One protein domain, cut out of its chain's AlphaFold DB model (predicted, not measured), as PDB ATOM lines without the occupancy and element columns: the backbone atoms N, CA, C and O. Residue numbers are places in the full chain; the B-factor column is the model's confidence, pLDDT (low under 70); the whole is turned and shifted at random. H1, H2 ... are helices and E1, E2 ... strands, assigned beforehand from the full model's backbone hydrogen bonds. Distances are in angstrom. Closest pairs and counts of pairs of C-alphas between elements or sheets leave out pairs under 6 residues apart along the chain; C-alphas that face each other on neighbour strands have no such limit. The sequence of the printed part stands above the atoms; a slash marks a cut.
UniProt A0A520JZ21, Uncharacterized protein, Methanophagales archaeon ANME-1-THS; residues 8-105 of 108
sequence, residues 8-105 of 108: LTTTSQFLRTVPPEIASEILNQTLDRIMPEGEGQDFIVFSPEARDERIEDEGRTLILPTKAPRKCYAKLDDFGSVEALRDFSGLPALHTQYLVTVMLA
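This is residues 8 to 105 of the 108 residues of an uncharacterized protein of Methanophagales archaeon ANME-1-THS (UniProt A0A520JZ21). A single strongly twisted sheet of six strands forms a wall, with the longest helix, H2, packed slantwise over one of its faces above E5. The two long strands E5 and E6 run through the middle of the model; the short H1 sits at one end of this pair, by Cys 72 and Met 103, and H3 at the other end, in the stretch that leads from E5 round to E6. The printed part has 98 residues with three named helices and six named strands, in the order E1 H1 H2 E2 E3 E4 E5 H3 E6, and its class is mixed, helices and strands. The sheet is mixed too, in the order E1 E6 E5 E2 E4 E3. The whole is compact, with a radius of gyration of the C-alphas of 13.7 A and spans of 40 by 33 by 19 A.

E1, residues 8 to 10, is an edge strand and runs parallel to E6, residues 98 to 104, at 23 degrees; N 9 and O 100 are 2.8 A apart, within hydrogen-bond range. E6 is antiparallel to E5, residues 72 to 78, at 159 degrees, with N 73 and O 103 2.8 A apart and N 101 and O 75 2.9 A apart. E5 is antiparallel to E2, residues 43 to 47, at 177 degrees, with N 44 and O 74 at 2.8 A. E2 is parallel to E4, residues 61 to 65, at 23 degrees, with N 45 and O 62 at 2.8 A. E4 and E3, residues 54 to 56, form a hairpin, antiparallel at 149 degrees, with N 56 and O 61 at 2.8 A; E3 is the other edge strand. From edge to edge the strands' lines turn by 88 degrees. H1, residues 12 to 17, only grazes the sheet; its closest C-alphas to E6 are those of Phe 14 and Met 103, 5.3 A. H2, residues 20 to 33, is on the sheet at a height of 8.3 A and lies over E5, at 38 degrees on the local plane, slantwise to the strands; 6 of its C-alphas fall on E5 and 2 on E6, which is only just not under it. The closest C-alphas of H2 and E5 are those of Thr 30 and Ala 74, 6.5 A. H1 and H2 are close but not clearly touching, Leu 15 and Ala 23 having the closest C-alphas at 7.1 A; they run opposite ways at a steep tilt of 59 degrees. E1, H1 and H2, and E2 form a split strand-helix-strand unit, two strands running the same way with other strands, E6 and E5, between them; its crossover is left-handed. H3, residues 82 to 89, only grazes the sheet, with the C-alphas of Leu 85 and Tyr 98 closest to each other at 7.5 A, and is apart from H1 and H2. In H1, H2 and H3 every O i to N i+4 pair is within hydrogen-bond range.

E1 begins at C-alpha 8, (99.028, 99.441, 148.506), and spans 7.1 A. H1 measures 8.8 A, and H2 19.8 A from C-alpha 20 at (97.670, 85.464, 156.766). E2 measures 12.7 A, E3 6.7 A, E4 13.3 A, E5 19.8 A and H3 10.5 A. E6 measures 19.6 A and ends at C-alpha 104, (86.387, 92.548, 151.896).

The C-alphas farthest apart are those of Arg 51 and Pro 92, 41.3 A. The printed part has no cut and no long link. The mean pLDDT of the printed part is 94.3, and no printed residue is under 70.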
ATOM      1  N   LEU A   8      99.981 100.474 148.097       93.75
ATOM      2  CA  LEU A   8      99.028  99.441 148.506       93.75
ATOM      3  C   LEU A   8      98.650  99.603 149.978       93.75
ATOM      4  O   LEU A   8      99.515  99.741 150.842       93.75
ATOM      5  N   THR A   9      97.356  99.510 150.262       95.06
ATOM      6  CA  THR A   9      96.793  99.466 151.610       95.06
ATOM      7  C   THR A   9      95.720  98.382 151.725       95.06
ATOM      8  O   THR A   9      95.206  97.875 150.727       95.06
ATOM      9  N   THR A  10      95.376  98.015 152.958       96.62
ATOM     10  CA  THR A  10      94.363  96.996 153.259       96.62
ATOM     11  C   THR A  10      93.406  97.470 154.342       96.62
ATOM     12  O   THR A  10      93.849  98.101 155.307       96.62
ATOM     13  N   THR A  11      92.125  97.098 154.278       96.56
ATOM     14  CA  THR A  11      91.212  97.354 155.404       96.56
ATOM     15  C   THR A  11      91.575  96.488 156.611       96.56
ATOM     16  O   THR A  11      92.035  95.350 156.497       96.56
ATOM     17  N   SER A  12      91.328  97.011 157.817       95.19
ATOM     18  CA  SER A  12      91.531  96.238 159.054       95.19
ATOM     19  C   SER A  12      90.684  94.963 159.079       95.19
ATOM     20  O   SER A  12      91.093  93.955 159.652       95.19
ATOM     21  N   GLN A  13      89.496  95.008 158.473       95.44
ATOM     22  CA  GLN A  13      88.566  93.888 158.455       95.44
ATOM     23  C   GLN A  13      89.059  92.754 157.547       95.44
ATOM     24  O   GLN A  13      88.945  91.586 157.930       95.44
ATOM     25  N   PHE A  14      89.694  93.081 156.416       97.31
ATOM     26  CA  PHE A  14      90.387  92.110 155.568       97.31
ATOM     27  C   PHE A  14      91.459  91.345 156.357       97.31
ATOM     28  O   PHE A  14      91.391  90.120 156.442       97.31
ATOM     29  N   LEU A  15      92.369  92.057 157.034       95.25
ATOM     30  CA  LEU A  15      93.452  91.441 157.817       95.25
ATOM     31  C   LEU A  15      92.959  90.591 159.000       95.25
ATOM     32  O   LEU A  15      93.651  89.676 159.436       95.25
ATOM     33  N   ARG A  16      91.777  90.895 159.547       95.88
ATOM     34  CA  ARG A  16      91.169  90.122 160.646       95.88
ATOM     35  C   ARG A  16      90.420  88.882 160.170       95.88
ATOM     36  O   ARG A  16      90.271  87.940 160.941       95.88
ATOM     37  N   THR A  17      89.904  88.907 158.945       95.69
ATOM     38  CA  THR A  17      88.996  87.872 158.426       95.69
ATOM     39  C   THR A  17      89.723  86.857 157.558       95.69
ATOM     40  O   THR A  17      89.392  85.672 157.586       95.69
ATOM     41  N   VAL A  18      90.701  87.306 156.773       97.25
ATOM     42  CA  VAL A  18      91.437  86.452 155.843       97.25
ATOM     43  C   VAL A  18      92.685  85.897 156.539       97.25
ATOM     44  O   VAL A  18      93.473  86.680 157.069       97.25
ATOM     45  N   PRO A  19      92.896  84.565 156.546       97.44
ATOM     46  CA  PRO A  19      94.109  83.966 157.096       97.44
ATOM     47  C   PRO A  19      95.384  84.560 156.473       97.44
ATOM     48  O   PRO A  19      95.384  84.807 155.264       97.44
ATOM     49  N   PRO A  20      96.474  84.759 157.239       97.00
ATOM     50  CA  PRO A  20      97.670  85.464 156.766       97.00
ATOM     51  C   PRO A  20      98.281  84.911 155.475       97.00
ATOM     52  O   PRO A  20      98.733  85.680 154.626       97.00
ATOM     53  N   GLU A  21      98.277  83.591 155.291       97.44
ATOM     54  CA  GLU A  21      98.823  82.933 154.101       97.44
ATOM     55  C   GLU A  21      97.992  83.266 152.856       97.44
ATOM     56  O   GLU A  21      98.538  83.579 151.800       97.44
ATOM     57  N   ILE A  22      96.666  83.263 153.004       97.69
ATOM     58  CA  ILE A  22      95.724  83.590 151.929       97.69
ATOM     59  C   ILE A  22      95.743  85.094 151.651       97.69
ATOM     60  O   ILE A  22      95.717  85.509 150.496       97.69
ATOM     61  N   ALA A  23      95.828  85.921 152.695       97.25
ATOM     62  CA  ALA A  23      95.960  87.364 152.552       97.25
ATOM     63  C   ALA A  23      97.231  87.705 151.765       97.25
ATOM     64  O   ALA A  23      97.171  88.477 150.817       97.25
ATOM     65  N   SER A  24      98.356  87.064 152.091       97.25
ATOM     66  CA  SER A  24      99.619  87.242 151.363       97.25
ATOM     67  C   SER A  24      99.504  86.828 149.893       97.25
ATOM     68  O   SER A  24     100.004  87.535 149.021       97.25
ATOM     69  N   GLU A  25      98.816  85.720 149.595       97.50
ATOM     70  CA  GLU A  25      98.534  85.297 148.216       97.50
ATOM     71  C   GLU A  25      97.709  86.348 147.457       97.50
ATOM     72  O   GLU A  25      98.084  86.737 146.353       97.50
ATOM     73  N   ILE A  26      96.630  86.853 148.064       97.94
ATOM     74  CA  ILE A  26      95.778  87.905 147.486       97.94
ATOM     75  C   ILE A  26      96.581  89.181 147.227       97.94
ATOM     76  O   ILE A  26      96.454  89.779 146.159       97.94
ATOM     77  N   LEU A  27      97.417  89.598 148.178       97.00
ATOM     78  CA  LEU A  27      98.253  90.789 148.035       97.00
ATOM     79  C   LEU A  27      99.259  90.632 146.897       97.00
ATOM     80  O   LEU A  27      99.368  91.530 146.070       97.00
ATOM     81  N   ASN A  28      99.933  89.485 146.799       95.81
ATOM     82  CA  ASN A  28     100.869  89.229 145.705       95.81
ATOM     83  C   ASN A  28     100.156  89.208 144.348       95.81
ATOM     84  O   ASN A  28     100.603  89.873 143.422       95.81
ATOM     85  N   GLN A  29      99.010  88.529 144.238       95.94
ATOM     86  CA  GLN A  29      98.231  88.525 142.995       95.94
ATOM     87  C   GLN A  29      97.711  89.919 142.630       95.94
ATOM     88  O   GLN A  29      97.667  90.264 141.453       95.94
ATOM     89  N   THR A  30      97.343  90.724 143.629       96.00
ATOM     90  CA  THR A  30      96.955  92.122 143.425       96.00
ATOM     91  C   THR A  30      98.120  92.918 142.861       96.00
ATOM     92  O   THR A  30      97.971  93.563 141.827       96.00
ATOM     93  N   LEU A  31      99.286  92.838 143.508       91.94
ATOM     94  CA  LEU A  31     100.491  93.509 143.042       91.94
ATOM     95  C   LEU A  31     100.841  93.058 141.625       91.94
ATOM     96  O   LEU A  31     101.100  93.903 140.793       91.94
ATOM     97  N   ASP A  32     100.797  91.772 141.299       92.00
ATOM     98  CA  ASP A  32     101.235  91.283 139.987       92.00
ATOM     99  C   ASP A  32     100.317  91.682 138.823       92.00
ATOM    100  O   ASP A  32     100.760  91.687 137.672       92.00
ATOM    101  N   ARG A  33      99.038  91.966 139.095       92.88
ATOM    102  CA  ARG A  33      98.002  92.011 138.053       92.88
ATOM    103  C   ARG A  33      97.241  93.322 137.953       92.88
ATOM    104  O   ARG A  33      96.647  93.564 136.907       92.88
ATOM    105  N   ILE A  34      97.224  94.143 139.002       93.81
ATOM    106  CA  ILE A  34      96.451  95.384 138.977       93.81
ATOM    107  C   ILE A  34      97.139  96.431 138.095       93.81
ATOM    108  O   ILE A  34      98.357  96.614 138.153       93.81
ATOM    109  N   MET A  35      96.362  97.110 137.258       91.44
ATOM    110  CA  MET A  35      96.853  98.108 136.306       91.44
ATOM    111  C   MET A  35      95.901  99.307 136.233       91.44
ATOM    112  O   MET A  35      94.707  99.136 136.468       91.44
ATOM    113  N   PRO A  36      96.399 100.514 135.900       87.25
ATOM    114  CA  PRO A  36      95.562 101.689 135.658       87.25
ATOM    115  C   PRO A  36      94.452 101.459 134.628       87.25
ATOM    116  O   PRO A  36      94.594 100.661 133.695       87.25
ATOM    117  N   GLU A  37      93.359 102.213 134.771       80.50
ATOM    118  CA  GLU A  37      92.280 102.240 133.784       80.50
ATOM    119  C   GLU A  37      92.841 102.592 132.395       80.50
ATOM    120  O   GLU A  37      93.618 103.532 132.235       80.50
ATOM    121  N   GLY A  38      92.461 101.810 131.382       81.31
ATOM    122  CA  GLY A  38      92.969 101.952 130.013       81.31
ATOM    123  C   GLY A  38      94.285 101.213 129.732       81.31
ATOM    124  O   GLY A  38      94.625 101.033 128.563       81.31
ATOM    125  N   GLU A  39      94.988 100.730 130.761       83.00
ATOM    126  CA  GLU A  39      96.183  99.880 130.628       83.00
ATOM    127  C   GLU A  39      95.903  98.406 130.958       83.00
ATOM    128  O   GLU A  39      96.563  97.516 130.416       83.00
ATOM    129  N   GLY A  40      94.904  98.131 131.801       86.19
ATOM    130  CA  GLY A  40      94.500  96.773 132.155       86.19
ATOM    131  C   GLY A  40      93.343  96.743 133.148       86.19
ATOM    132  O   GLY A  40      92.348  97.442 132.964       86.19
ATOM    133  N   GLN A  41      93.467  95.898 134.175       92.06
ATOM    134  CA  GLN A  41      92.423  95.691 135.176       92.06
ATOM    135  C   GLN A  41      92.682  96.543 136.419       92.06
ATOM    136  O   GLN A  41      93.594  96.254 137.196       92.06
ATOM    137  N   ASP A  42      91.856  97.568 136.616       93.56
ATOM    138  CA  ASP A  42      91.882  98.462 137.779       93.56
ATOM    139  C   ASP A  42      91.057  97.918 138.955       93.56
ATOM    140  O   ASP A  42      91.118  98.444 140.071       93.56
ATOM    141  N   PHE A  43      90.326  96.825 138.726       96.88
ATOM    142  CA  PHE A  43      89.531  96.143 139.732       96.88
ATOM    143  C   PHE A  43      89.734  94.626 139.677       96.88
ATOM    144  O   PHE A  43      89.611  93.994 138.627       96.88
ATOM    145  N   ILE A  44      90.030  94.010 140.823       97.88
ATOM    146  CA  ILE A  44      90.196  92.559 140.953       97.88
ATOM    147  C   ILE A  44      89.223  92.023 141.998       97.88
ATOM    148  O   ILE A  44      89.192  92.481 143.140       97.88
ATOM    149  N   VAL A  45      88.465  90.998 141.625       98.31
ATOM    150  CA  VAL A  45      87.529  90.277 142.481       98.31
ATOM    151  C   VAL A  45      88.086  88.902 142.813       98.31
ATOM    152  O   VAL A  45      88.100  88.003 141.978       98.31
ATOM    153  N   PHE A  46      88.456  88.696 144.070       98.31
ATOM    154  CA  PHE A  46      88.814  87.386 144.602       98.31
ATOM    155  C   PHE A  46      87.557  86.720 145.158       98.31
ATOM    156  O   PHE A  46      87.071  87.085 146.232       98.31
ATOM    157  N   SER A  47      86.998  85.753 144.432       97.88
ATOM    158  CA  SER A  47      85.745  85.092 144.803       97.88
ATOM    159  C   SER A  47      85.951  83.617 145.161       97.88
ATOM    160  O   SER A  47      86.467  82.864 144.336       97.88
ATOM    161  N   PRO A  48      85.504  83.159 146.348       96.94
ATOM    162  CA  PRO A  48      85.540  81.734 146.690       96.94
ATOM    163  C   PRO A  48      84.553  80.884 145.873       96.94
ATOM    164  O   PRO A  48      84.634  79.660 145.878       96.94
ATOM    165  N   GLU A  49      83.616  81.526 145.175       96.75
ATOM    166  CA  GLU A  49      82.627  80.875 144.310       96.75
ATOM    167  C   GLU A  49      83.082  80.810 142.846       96.75
ATOM    168  O   GLU A  49      82.509  80.063 142.048       96.75
ATOM    169  N   ALA A  50      84.100  81.591 142.470       96.25
ATOM    170  CA  ALA A  50      84.672  81.521 141.137       96.25
ATOM    171  C   ALA A  50      85.409  80.188 140.969       96.25
ATOM    172  O   ALA A  50      86.186  79.774 141.827       96.25
ATOM    173  N   ARG A  51      85.141  79.508 139.852       94.69
ATOM    174  CA  ARG A  51      85.832  78.265 139.481       94.69
ATOM    175  C   ARG A  51      87.110  78.544 138.702       94.69
ATOM    176  O   ARG A  51      88.124  77.911 138.961       94.69
ATOM    177  N   ASP A  52      87.036  79.518 137.804       96.19
ATOM    178  CA  ASP A  52      88.079  79.852 136.847       96.19
ATOM    179  C   ASP A  52      88.300  81.366 136.810       96.19
ATOM    180  O   ASP A  52      87.411  82.151 137.159       96.19
ATOM    181  N   GLU A  53      89.493  81.751 136.367       97.12
ATOM    182  CA  GLU A  53      89.844  83.135 136.066       97.12
ATOM    183  C   GLU A  53      89.058  83.643 134.853       97.12
ATOM    184  O   GLU A  53      88.928  82.943 133.844       97.12
ATOM    185  N   ARG A  54      88.540  84.872 134.938       96.44
ATOM    186  CA  ARG A  54      87.863  85.533 133.816       96.44
ATOM    187  C   ARG A  54      87.913  87.049 133.926       96.44
ATOM    188  O   ARG A  54      88.116  87.589 135.008       96.44
ATOM    189  N   ILE A  55      87.684  87.712 132.801       95.62
ATOM    190  CA  ILE A  55      87.659  89.170 132.697       95.62
ATOM    191  C   ILE A  55      86.230  89.613 132.370       95.62
ATOM    192  O   ILE A  55      85.589  89.041 131.487       95.62
ATOM    193  N   GLU A  56      85.742  90.615 133.091       93.19
ATOM    194  CA  GLU A  56      84.423  91.233 132.927       93.19
ATOM    195  C   GLU A  56      84.570  92.759 132.742       93.19
ATOM    196  O   GLU A  56      85.684  93.284 132.656       93.19
ATOM    197  N   ASP A  57      83.442  93.464 132.619       87.00
ATOM    198  CA  ASP A  57      83.371  94.932 132.532       87.00
ATOM    199  C   ASP A  57      84.292  95.533 131.460       87.00
ATOM    200  O   ASP A  57      85.139  96.382 131.730       87.00
ATOM    201  N   GLU A  58      84.156  95.039 130.226       86.88
ATOM    202  CA  GLU A  58      84.907  95.514 129.051       86.88
ATOM    203  C   GLU A  58      86.435  95.421 129.185       86.88
ATOM    204  O   GLU A  58      87.171  96.080 128.456       86.88
ATOM    205  N   GLY A  59      86.933  94.562 130.079       86.31
ATOM    206  CA  GLY A  59      88.369  94.395 130.285       86.31
ATOM    207  C   GLY A  59      88.900  94.994 131.581       86.31
ATOM    208  O   GLY A  59      90.093  94.842 131.832       86.31
ATOM    209  N   ARG A  60      88.051  95.652 132.382       89.88
ATOM    210  CA  ARG A  60      88.441  96.364 133.610       89.88
ATOM    211  C   ARG A  60      88.476  95.487 134.852       89.88
ATOM    212  O   ARG A  60      89.322  95.681 135.721       89.88
ATOM    213  N   THR A  61      87.583  94.505 134.925       96.25
ATOM    214  CA  THR A  61      87.431  93.674 136.119       96.25
ATOM    215  C   THR A  61      88.051  92.302 135.899       96.25
ATOM    216  O   THR A  61      87.594  91.538 135.050       96.25
ATOM    217  N   LEU A  62      89.061  91.948 136.696       97.19
ATOM    218  CA  LEU A  62      89.602  90.589 136.764       97.19
ATOM    219  C   LEU A  62      88.913  89.804 137.880       97.19
ATOM    220  O   LEU A  62      88.960  90.204 139.036       97.19
ATOM    221  N   ILE A  63      88.335  88.646 137.580       97.94
ATOM    222  CA  ILE A  63      87.769  87.744 138.588       97.94
ATOM    223  C   ILE A  63      88.690  86.545 138.760       97.94
ATOM    224  O   ILE A  63      88.979  85.838 137.794       97.94
ATOM    225  N   LEU A  64      89.110  86.293 139.999       98.00
ATOM    226  CA  LEU A  64      90.005  85.206 140.377       98.00
ATOM    227  C   LEU A  64      89.354  84.280 141.413       98.00
ATOM    228  O   LEU A  64      88.711  84.760 142.356       98.00
ATOM    229  N   PRO A  65      89.535  82.953 141.284       97.62
ATOM    230  CA  PRO A  65      89.205  82.024 142.354       97.62
ATOM    231  C   PRO A  65      90.095  82.294 143.572       97.62
ATOM    232  O   PRO A  65      91.276  82.612 143.444       97.62
ATOM    233  N   THR A  66      89.546  82.143 144.775       97.06
ATOM    234  CA  THR A  66      90.325  82.272 146.014       97.06
ATOM    235  C   THR A  66      89.916  81.243 147.054       97.06
ATOM    236  O   THR A  66      88.804  80.723 147.046       97.06
ATOM    237  N   LYS A  67      90.825  80.968 147.990       96.94
ATOM    238  CA  LYS A  67      90.556  80.164 149.189       96.94
ATOM    239  C   LYS A  67      90.076  81.011 150.369       96.94
ATOM    240  O   LYS A  67      89.820  80.461 151.439       96.94
ATOM    241  N   ALA A  68      89.999  82.335 150.214       96.19
ATOM    242  CA  ALA A  68      89.523  83.209 151.274       96.19
ATOM    243  C   ALA A  68      88.087  82.840 151.680       96.19
ATOM    244  O   ALA A  68      87.270  82.503 150.825       96.19
ATOM    245  N   PRO A  69      87.741  82.941 152.974       95.06
ATOM    246  CA  PRO A  69      86.406  82.583 153.453       95.06
ATOM    247  C   PRO A  69      85.308  83.514 152.923       95.06
ATOM    248  O   PRO A  69      84.127  83.188 153.013       95.06
ATOM    249  N   ARG A  70      85.686  84.691 152.410       96.38
ATOM    250  CA  ARG A  70      84.782  85.715 151.889       96.38
ATOM    251  C   ARG A  70      85.345  86.325 150.615       96.38
ATOM    252  O   ARG A  70      86.555  86.302 150.387       96.38
ATOM    253  N   LYS A  71      84.451  86.891 149.801       97.81
ATOM    254  CA  LYS A  71      84.825  87.644 148.603       97.81
ATOM    255  C   LYS A  71      85.641  88.879 149.008       97.81
ATOM    256  O   LYS A  71      85.248  89.592 149.932       97.81
ATOM    257  N   CYS A  72      86.758  89.105 148.329       98.06
ATOM    258  CA  CYS A  72      87.643  90.249 148.547       98.06
ATOM    259  C   CYS A  72      87.791  91.039 147.247       98.06
ATOM    260  O   CYS A  72      87.729  90.456 146.161       98.06
ATOM    261  N   TYR A  73      88.020  92.339 147.362       98.44
ATOM    262  CA  TYR A  73      88.292  93.228 146.240       98.44
ATOM    263  C   TYR A  73      89.675  93.842 146.376       98.44
ATOM    264  O   TYR A  73      90.116  94.137 147.485       98.44
ATOM    265  N   ALA A  74      90.329  94.062 145.244       98.06
ATOM    266  CA  ALA A  74      91.405  95.023 145.119       98.06
ATOM    267  C   ALA A  74      90.986  96.082 144.104       98.06
ATOM    268  O   ALA A  74      90.649  95.743 142.972       98.06
ATOM    269  N   LYS A  75      90.996  97.345 144.517       96.81
ATOM    270  CA  LYS A  75      90.657  98.479 143.657       96.81
ATOM    271  C   LYS A  75      91.826  99.431 143.557       96.81
ATOM    272  O   LYS A  75      92.420  99.756 144.581       96.81
ATOM    273  N   LEU A  76      92.111  99.880 142.344       95.69
ATOM    274  CA  LEU A  76      93.059 100.938 142.050       95.69
ATOM    275  C   LEU A  76      92.305 102.262 141.866       95.69
ATOM    276  O   LEU A  76      91.496 102.399 140.954       95.69
ATOM    277  N   ASP A  77      92.577 103.236 142.727       94.44
ATOM    278  CA  ASP A  77      91.995 104.575 142.665       94.44
ATOM    279  C   ASP A  77      92.987 105.604 142.087       94.44
ATOM    280  O   ASP A  77      94.122 105.737 142.557       94.44
ATOM    281  N   ASP A  78      92.504 106.311 141.059       93.88
ATOM    282  CA  ASP A  78      93.017 107.512 140.378       93.88
ATOM    283  C   ASP A  78      92.954 108.821 141.192       93.88
ATOM    284  O   ASP A  78      91.924 109.487 141.094       93.88
ATOM    285  N   PHE A  79      93.957 109.241 141.978       93.44
ATOM    286  CA  PHE A  79      93.863 110.532 142.701       93.44
ATOM    287  C   PHE A  79      94.154 111.771 141.833       93.44
ATOM    288  O   PHE A  79      94.016 112.901 142.301       93.44
ATOM    289  N   GLY A  80      94.570 111.594 140.580       92.56
ATOM    290  CA  GLY A  80      94.850 112.648 139.601       92.56
ATOM    291  C   GLY A  80      96.178 113.381 139.810       92.56
ATOM    292  O   GLY A  80      96.676 114.013 138.877       92.56
ATOM    293  N   SER A  81      96.759 113.319 141.012       93.50
ATOM    294  CA  SER A  81      98.123 113.772 141.283       93.50
ATOM    295  C   SER A  81      98.729 113.122 142.532       93.50
ATOM    296  O   SER A  81      98.032 112.591 143.401       93.50
ATOM    297  N   VAL A  82     100.060 113.194 142.646       94.00
ATOM    298  CA  VAL A  82     100.794 112.733 143.837       94.00
ATOM    299  C   VAL A  82     100.412 113.565 145.063       94.00
ATOM    300  O   VAL A  82     100.289 113.032 146.163       94.00
ATOM    301  N   GLU A  83     100.216 114.872 144.888       94.44
ATOM    302  CA  GLU A  83      99.821 115.798 145.951       94.44
ATOM    303  C   GLU A  83      98.453 115.427 146.525       94.44
ATOM    304  O   GLU A  83      98.327 115.311 147.740       94.44
ATOM    305  N   ALA A  84      97.468 115.138 145.667       94.44
ATOM    306  CA  ALA A  84      96.136 114.726 146.099       94.44
ATOM    307  C   ALA A  84      96.175 113.443 146.946       94.44
ATOM    308  O   ALA A  84      95.535 113.373 147.999       94.44
ATOM    309  N   LEU A  85      96.971 112.445 146.542       94.00
ATOM    310  CA  LEU A  85      97.129 111.222 147.331       94.00
ATOM    311  C   LEU A  85      97.862 111.476 148.658       94.00
ATOM    312  O   LEU A  85      97.502 110.893 149.684       94.00
ATOM    313  N   ARG A  86      98.890 112.331 148.677       94.06
ATOM    314  CA  ARG A  86      99.599 112.704 149.916       94.06
ATOM    315  C   ARG A  86      98.678 113.424 150.897       94.06
ATOM    316  O   ARG A  86      98.706 113.088 152.079       94.06
ATOM    317  N   ASP A  87      97.852 114.347 150.412       94.31
ATOM    318  CA  ASP A  87      96.876 115.077 151.224       94.31
ATOM    319  C   ASP A  87      95.812 114.134 151.800       94.31
ATOM    320  O   ASP A  87      95.476 114.224 152.980       94.31
ATOM    321  N   PHE A  88      95.327 113.184 150.994       91.50
ATOM    322  CA  PHE A  88      94.364 112.175 151.437       91.50
ATOM    323  C   PHE A  88      94.952 111.195 152.463       91.50
ATOM    324  O   PHE A  88      94.334 110.909 153.486       91.50
ATOM    325  N   SER A  89      96.144 110.661 152.190       88.62
ATOM    326  CA  SER A  89      96.768 109.611 153.006       88.62
ATOM    327  C   SER A  89      97.495 110.138 154.244       88.62
ATOM    328  O   SER A  89      97.755 109.375 155.175       88.62
ATOM    329  N   GLY A  90      97.883 111.416 154.247       90.75
ATOM    330  CA  GLY A  90      98.793 111.992 155.237       90.75
ATOM    331  C   GLY A  90     100.232 111.466 155.142       90.75
ATOM    332  O   GLY A  90     101.016 111.675 156.069       90.75
ATOM    333  N   LEU A  91     100.601 110.772 154.056       88.19
ATOM    334  CA  LEU A  91     101.914 110.149 153.875       88.19
ATOM    335  C   LEU A  91     102.792 110.971 152.913       88.19
ATOM    336  O   LEU A  91     102.696 110.808 151.697       88.19
ATOM    337  N   PRO A  92     103.719 111.811 153.410       84.69
ATOM    338  CA  PRO A  92     104.483 112.732 152.560       84.69
ATOM    339  C   PRO A  92     105.500 112.042 151.634       84.69
ATOM    340  O   PRO A  92     105.969 112.651 150.676       84.69
ATOM    341  N   ALA A  93     105.849 110.781 151.901       86.62
ATOM    342  CA  ALA A  93     106.847 110.020 151.146       86.62
ATOM    343  C   ALA A  93     106.275 109.256 149.934       86.62
ATOM    344  O   ALA A  93     107.000 108.501 149.293       86.62
ATOM    345  N   LEU A  94     104.985 109.411 149.609       87.56
ATOM    346  CA  LEU A  94     104.402 108.758 148.432       87.56
ATOM    347  C   LEU A  94     104.903 109.408 147.141       87.56
ATOM    348  O   LEU A  94     105.005 110.628 147.062       87.56
ATOM    349  N   HIS A  95     105.206 108.606 146.125       90.12
ATOM    350  CA  HIS A  95     105.704 109.067 144.818       90.12
ATOM    351  C   HIS A  95     104.797 108.621 143.664       90.12
ATOM    352  O   HIS A  95     105.254 108.395 142.547       90.12
ATOM    353  N   THR A  96     103.513 108.443 143.954       91.31
ATOM    354  CA  THR A  96     102.490 107.966 143.024       91.31
ATOM    355  C   THR A  96     101.168 108.680 143.297       91.31
ATOM    356  O   THR A  96     100.972 109.195 144.395       91.31
ATOM    357  N   GLN A  97     100.298 108.720 142.288       92.69
ATOM    358  CA  GLN A  97      98.902 109.152 142.379       92.69
ATOM    359  C   GLN A  97      97.921 107.979 142.538       92.69
ATOM    360  O   GLN A  97      96.728 108.191 142.714       92.69
ATOM    361  N   TYR A  98      98.415 106.743 142.468       94.44
ATOM    362  CA  TYR A  98      97.593 105.544 142.466       94.44
ATOM    363  C   TYR A  98      97.565 104.883 143.847       94.44
ATOM    364  O   TYR A  98      98.618 104.571 144.420       94.44
ATOM    365  N   LEU A  99      96.360 104.617 144.352       95.19
ATOM    366  CA  LEU A  99      96.128 103.880 145.593       95.19
ATOM    367  C   LEU A  99      95.457 102.544 145.292       95.19
ATOM    368  O   LEU A  99      94.351 102.514 144.773       95.19
ATOM    369  N   VAL A 100      96.093 101.445 145.677       96.50
ATOM    370  CA  VAL A 100      95.465 100.126 145.688       96.50
ATOM    371  C   VAL A 100      94.904  99.859 147.072       96.50
ATOM    372  O   VAL A 100      95.664  99.785 148.038       96.50
ATOM    373  N   THR A 101      93.598  99.648 147.174       97.69
ATOM    374  CA  THR A 101      92.957  99.211 148.419       97.69
ATOM    375  C   THR A 101      92.486  97.772 148.280       97.69
ATOM    376  O   THR A 101      91.650  97.474 147.427       97.69
ATOM    377  N   VAL A 102      92.994  96.885 149.139       98.19
ATOM    378  CA  VAL A 102      92.510  95.502 149.270       98.19
ATOM    379  C   VAL A 102      91.568  95.391 150.465       98.19
ATOM    380  O   VAL A 102      91.914  95.758 151.590       98.19
ATOM    381  N   MET A 103      90.360  94.897 150.232       98.38
ATOM    382  CA  MET A 103      89.275  94.927 151.213       98.38
ATOM    383  C   MET A 103      88.341  93.726 151.076       98.38
ATOM    384  O   MET A 103      88.366  93.020 150.066       98.38
ATOM    385  N   LEU A 104      87.510  93.468 152.086       98.06
ATOM    386  CA  LEU A 104      86.387  92.548 151.896       98.06
ATOM    387  C   LEU A 104      85.343  93.200 150.990       98.06
ATOM    388  O   LEU A 104      85.175  94.412 151.012       98.06
ATOM    389  N   ALA A 105      84.583  92.395 150.250       96.69
ATOM    390  CA  ALA A 105      83.508  92.908 149.400       96.69
ATOM    391  C   ALA A 105      82.423  93.681 150.174       96.69
ATOM    392  O   ALA A 105      81.726  94.497 149.589       96.69
TER     393      ALA A 105